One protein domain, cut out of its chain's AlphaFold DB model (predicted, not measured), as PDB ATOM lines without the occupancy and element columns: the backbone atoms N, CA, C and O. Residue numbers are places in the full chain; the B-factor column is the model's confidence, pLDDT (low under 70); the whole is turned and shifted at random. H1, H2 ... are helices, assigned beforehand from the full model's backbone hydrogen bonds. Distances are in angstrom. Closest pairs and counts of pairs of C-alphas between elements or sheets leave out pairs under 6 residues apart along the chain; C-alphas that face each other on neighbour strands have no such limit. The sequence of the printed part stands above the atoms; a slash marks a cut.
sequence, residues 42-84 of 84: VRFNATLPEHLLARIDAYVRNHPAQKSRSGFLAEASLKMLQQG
ATOM      1  N   VAL A  42      97.713 129.677  75.727       87.62
ATOM      2  CA  VAL A  42      98.370 130.947  75.387       87.62
ATOM      3  C   VAL A  42      99.385 131.298  76.470       87.62
ATOM      4  O   VAL A  42      99.078 131.268  77.662       87.62
ATOM      5  N   ARG A  43     100.609 131.651  76.066       88.75
ATOM      6  CA  ARG A  43     101.645 132.126  76.989       88.75
ATOM      7  C   ARG A  43     101.500 133.631  77.200       88.75
ATOM      8  O   ARG A  43     101.510 134.388  76.234       88.75
ATOM      9  N   PHE A  44     101.436 134.054  78.457       91.12
ATOM     10  CA  PHE A  44     101.436 135.461  78.856       91.12
ATOM     11  C   PHE A  44     102.492 135.713  79.940       91.12
ATOM     12  O   PHE A  44     103.005 134.771  80.548       91.12
ATOM     13  N   ASN A  45     102.826 136.984  80.166       93.62
ATOM     14  CA  ASN A  45     103.699 137.413  81.259       93.62
ATOM     15  C   ASN A  45     102.852 138.076  82.348       93.62
ATOM     16  O   ASN A  45     101.978 138.883  82.038       93.62
ATOM     17  N   ALA A  46     103.130 137.763  83.610       91.25
ATOM     18  CA  ALA A  46     102.470 138.374  84.757       91.25
ATOM     19  C   ALA A  46     103.452 138.587  85.906       91.25
ATOM     20  O   ALA A  46     104.452 137.879  86.023       91.25
ATOM     21  N   THR A  47     103.132 139.557  86.760       95.50
ATOM     22  CA  THR A  47     103.884 139.849  87.983       95.50
ATOM     23  C   THR A  47     103.082 139.361  89.180       95.50
ATOM     24  O   THR A  47     101.898 139.664  89.296       95.50
ATOM     25  N   LEU A  48     103.727 138.611  90.071       95.56
ATOM     26  CA  LEU A  48     103.147 138.103  91.313       95.56
ATOM     27  C   LEU A  48     104.090 138.446  92.475       95.56
ATOM     28  O   LEU A  48     105.307 138.417  92.280       95.56
ATOM     29  N   PRO A  49     103.571 138.719  93.684       98.06
ATOM     30  CA  PRO A  49     104.406 138.826  94.876       98.06
ATOM     31  C   PRO A  49     105.212 137.542  95.114       98.06
ATOM     32  O   PRO A  49     104.667 136.440  95.016       98.06
ATOM     33  N   GLU A  50     106.486 137.670  95.488       97.56
ATOM     34  CA  GLU A  50     107.398 136.532  95.691       97.56
ATOM     35  C   GLU A  50     106.833 135.499  96.677       97.56
ATOM     36  O   GLU A  50     106.778 134.304  96.383       97.56
ATOM     37  N   HIS A  51     106.318 135.968  97.816       97.31
ATOM     38  CA  HIS A  51     105.731 135.097  98.833       97.31
ATOM     39  C   HIS A  51     104.505 134.323  98.314       97.31
ATOM     40  O   HIS A  51     104.267 133.184  98.717       97.31
ATOM     41  N   LEU A  52     103.727 134.902  97.391       95.88
ATOM     42  CA  LEU A  52     102.605 134.203  96.761       95.88
ATOM     43  C   LEU A  52     103.107 133.111  95.812       95.88
ATOM     44  O   LEU A  52     102.620 131.984  95.873       95.88
ATOM     45  N   LEU A  53     104.108 133.421  94.983       95.44
ATOM     46  CA  LEU A  53     104.704 132.451  94.066       95.44
ATOM     47  C   LEU A  53     105.293 131.248  94.822       95.44
ATOM     48  O   LEU A  53     105.034 130.105  94.450       95.44
ATOM     49  N   ALA A  54     105.989 131.494  95.937       96.25
ATOM     50  CA  ALA A  54     106.533 130.441  96.792       96.25
ATOM     51  C   ALA A  54     105.442 129.521  97.377       96.25
ATOM     52  O   ALA A  54     105.623 128.303  97.453       96.25
ATOM     53  N   ARG A  55     104.285 130.082  97.755       95.38
ATOM     54  CA  ARG A  55     103.132 129.299  98.231       95.38
ATOM     55  C   ARG A  55     102.515 128.449  97.124       95.38
ATOM     56  O   ARG A  55     102.186 127.293  97.381       95.38
ATOM     57  N   ILE A  56     102.391 128.992  95.912       94.62
ATOM     58  CA  ILE A  56     101.905 128.242  94.743       94.62
ATOM     59  C   ILE A  56     102.843 127.066  94.454       94.62
ATOM     60  O   ILE A  56     102.384 125.940  94.278       94.62
ATOM     61  N   ASP A  57     104.156 127.296  94.489       92.94
ATOM     62  CA  ASP A  57     105.151 126.242  94.287       92.94
ATOM     63  C   ASP A  57     105.055 125.133  95.329       92.94
ATOM     64  O   ASP A  57     105.099 123.951  94.989       92.94
ATOM     65  N   ALA A  58     104.910 125.498  96.604       93.62
ATOM     66  CA  ALA A  58     104.723 124.529  97.675       93.62
ATOM     67  C   ALA A  58     103.435 123.717  97.496       93.62
ATOM     68  O   ALA A  58     103.442 122.507  97.708       93.62
ATOM     69  N   TYR A  59     102.349 124.364  97.071       92.06
ATOM     70  CA  TYR A  59     101.077 123.697  96.828       92.06
ATOM     71  C   TYR A  59     101.179 122.673  95.692       92.06
ATOM     72  O   TYR A  59     100.865 121.502  95.900       92.06
ATOM     73  N   VAL A  60     101.686 123.088  94.527       92.44
ATOM     74  CA  VAL A  60     101.838 122.245  93.326       92.44
ATOM     75  C   VAL A  60     102.748 121.042  93.593       92.44
ATOM     76  O   VAL A  60     102.451 119.939  93.144       92.44
ATOM     77  N   ARG A  61     103.819 121.205  94.385       89.00
ATOM     78  CA  ARG A  61     104.687 120.077  94.783       89.00
ATOM     79  C   ARG A  61     103.953 118.997  95.583       89.00
ATOM     80  O   ARG A  61     104.302 117.829  95.467       89.00
ATOM     81  N   ASN A  62     102.965 119.386  96.385       86.62
ATOM     82  CA  ASN A  62     102.247 118.486  97.289       86.62
ATOM     83  C   ASN A  62     100.940 117.936  96.691       86.62
ATOM     84  O   ASN A  62     100.331 117.049  97.281       86.62
ATOM     85  N   HIS A  63     100.503 118.445  95.535       82.69
ATOM     86  CA  HIS A  63      99.239 118.074  94.895       82.69
ATOM     87  C   HIS A  63      99.499 117.642  93.446       82.69
ATOM     88  O   HIS A  63      99.332 118.442  92.533       82.69
ATOM     89  N   PRO A  64      99.880 116.376  93.193       71.00
ATOM     90  CA  PRO A  64     100.258 115.911  91.854       71.00
ATOM     91  C   PRO A  64      99.125 115.970  90.812       71.00
ATOM     92  O   PRO A  64      99.395 115.923  89.612       71.00
ATOM     93  N   ALA A  65      97.865 116.108  91.246       68.50
ATOM     94  CA  ALA A  65      96.737 116.423  90.366       68.50
ATOM     95  C   ALA A  65      96.897 117.800  89.685       68.50
ATOM     96  O   ALA A  65      96.546 117.972  88.520       68.50
ATOM     97  N   GLN A  66      97.512 118.757  90.383       66.44
ATOM     98  CA  GLN A  66      97.811 120.113  89.936       66.44
ATOM     99  C   GLN A  66      99.236 120.140  89.374       66.44
ATOM    100  O   GLN A  66     100.201 120.399  90.082       66.44
ATOM    101  N   LYS A  67      99.400 119.815  88.089       71.19
ATOM    102  CA  LYS A  67     100.713 119.473  87.502       71.19
ATOM    103  C   LYS A  67     101.681 120.655  87.303       71.19
ATOM    104  O   LYS A  67     102.839 120.432  86.959       71.19
ATOM    105  N   SER A  68     101.237 121.909  87.447       88.62
ATOM    106  CA  SER A  68     102.082 123.097  87.226       88.62
ATOM    107  C   SER A  68     101.493 124.379  87.828       88.62
ATOM    108  O   SER A  68     100.292 124.456  88.078       88.62
ATOM    109  N   ARG A  69     102.322 125.431  87.969       91.38
ATOM    110  CA  ARG A  69     101.873 126.797  88.325       91.38
ATOM    111  C   ARG A  69     100.745 127.286  87.414       91.38
ATOM    112  O   ARG A  69      99.772 127.857  87.887       91.38
ATOM    113  N   SER A  70     100.883 127.061  86.106       88.88
ATOM    114  CA  SER A  70      99.886 127.467  85.112       88.88
ATOM    115  C   SER A  70      98.575 126.700  85.273       88.88
ATOM    116  O   SER A  70      97.520 127.312  85.170       88.88
ATOM    117  N   GLY A  71      98.636 125.402  85.585       86.81
ATOM    118  CA  GLY A  71      97.449 124.600  85.904       86.81
ATOM    119  C   GLY A  71      96.728 125.116  87.151       86.81
ATOM    120  O   GLY A  71      95.530 125.366  87.098       86.81
ATOM    121  N   PHE A  72      97.482 125.396  88.218       90.69
ATOM    122  CA  PHE A  72      96.936 125.976  89.446       90.69
ATOM    123  C   PHE A  72      96.232 127.310  89.210       90.69
ATOM    124  O   PHE A  72      95.105 127.510  89.662       90.69
ATOM    125  N   LEU A  73      96.875 128.222  88.478       91.19
ATOM    126  CA  LEU A  73      96.282 129.518  88.164       91.19
ATOM    127  C   LEU A  73      95.029 129.369  87.293       91.19
ATOM    128  O   LEU A  73      94.050 130.070  87.537       91.19
ATOM    129  N   ALA A  74      95.036 128.455  86.317       86.44
ATOM    130  CA  ALA A  74      93.878 128.195  85.467       86.44
ATOM    131  C   ALA A  74      92.681 127.682  86.282       86.44
ATOM    132  O   ALA A  74      91.605 128.268  86.207       86.44
ATOM    133  N   GLU A  75      92.876 126.661  87.119       85.31
ATOM    134  CA  GLU A  75      91.808 126.094  87.950       85.31
ATOM    135  C   GLU A  75      91.261 127.113  88.959       85.31
ATOM    136  O   GLU A  75      90.047 127.248  89.112       85.31
ATOM    137  N   ALA A  76      92.140 127.875  89.618       89.50
ATOM    138  CA  ALA A  76      91.725 128.936  90.533       89.50
ATOM    139  C   ALA A  76      90.901 130.017  89.816       89.50
ATOM    140  O   ALA A  76      89.887 130.473  90.345       89.50
ATOM    141  N   SER A  77      91.305 130.392  88.598       88.50
ATOM    142  CA  SER A  77      90.594 131.383  87.786       88.50
ATOM    143  C   SER A  77      89.223 130.867  87.353       88.50
ATOM    144  O   SER A  77      88.242 131.589  87.481       88.50
ATOM    145  N   LEU A  78      89.129 129.610  86.905       84.56
ATOM    146  CA  LEU A  78      87.856 128.980  86.536       84.56
ATOM    147  C   LEU A  78      86.885 128.947  87.712       84.56
ATOM    148  O   LEU A  78      85.745 129.372  87.560       84.56
ATOM    149  N   LYS A  79      87.345 128.516  88.893       84.94
ATOM    150  CA  LYS A  79      86.516 128.506  90.108       84.94
ATOM    151  C   LYS A  79      85.999 129.900  90.446       84.94
ATOM    152  O   LYS A  79      84.834 130.044  90.790       84.94
ATOM    153  N   MET A  80      86.847 130.921  90.330       86.56
ATOM    154  CA  MET A  80      86.458 132.302  90.619       86.56
ATOM    155  C   MET A  80      85.466 132.857  89.586       86.56
ATOM    156  O   MET A  80      84.540 133.565  89.962       86.56
ATOM    157  N   LEU A  81      85.629 132.515  88.303       81.62
ATOM    158  CA  LEU A  81      84.742 132.950  87.216       81.62
ATOM    159  C   LEU A  81      83.396 132.208  87.191       81.62
ATOM    160  O   LEU A  81      82.430 132.750  86.676       81.62
ATOM    161  N   GLN A  82      83.326 130.986  87.725       74.69
ATOM    162  CA  GLN A  82      82.080 130.217  87.866       74.69
ATOM    163  C   GLN A  82      81.267 130.604  89.111       74.69
ATOM    164  O   GLN A  82      80.083 130.295  89.184       74.69
ATOM    165  N   GLN A  83      81.904 131.232  90.104       62.47
ATOM    166  CA  GLN A  83      81.256 131.734  91.325       62.47
ATOM    167  C   GLN A  83      80.731 133.174  91.181       62.47
ATOM    168  O   GLN A  83      80.214 133.722  92.156       62.47
ATOM    169  N   GLY A  84      80.905 133.786  90.005       50.59
ATOM    170  CA  GLY A  84      80.477 135.148  89.679       50.59
ATOM    171  C   GLY A  84      79.274 135.196  88.753       50.59
ATOM    172  O   GLY A  84      79.030 134.198  88.041       50.59
TER     173      GLY A  84
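Overview. This is residues 42 to 84 of the 84 residues of the protein "HicB_like antitoxin of toxin-antitoxin system" of Azotobacter beijerinckii (UniProt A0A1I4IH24). Two helices make a T: H2 starts at the middle of H1 and points away from it at about a right angle. Residues 76 to 84, of which 76 to 82 belong to H2, stick out at one end, and an arched lead-in with no named element precedes H1. The printed part has 43 residues with two named helices, H1 then H2, and no named strand, in the class all helix. It is only just loose, close to compact, with a radius of gyration of the C-alphas of 11.1 A and spans of 27 by 24 by 20 A.

Along the chain. Start at C-alpha 42, at (98.370, 130.947, 75.387). Find C-alpha 50 at (107.398, 136.532, 95.691); from there H1, residues 50 to 62, runs 18.8 A. H2, residues 69 to 82, runs 20.1 A to C-alpha 82 at (82.080, 130.217, 87.866).

Arrangement. Look at Ile 56 and Arg 69: H1 and H2 touch there, their closest C-alphas 6.6 A apart. H1 touches with residues 56 to 60 alone, H2 with residues 69 to 72 alone. Their lines are about perpendicular, at 84 degrees. In H1 and H2 every O i to N i+4 pair is within hydrogen-bond range.

Size, cuts and confidence. The C-alphas of Arg 61 and Gly 84, the two farthest apart, are 29.0 A apart. The printed part has no cut, and the link from H1 to H2 is short. Look for pLDDT under 70 at residues 65 to 66 and 83 to 84.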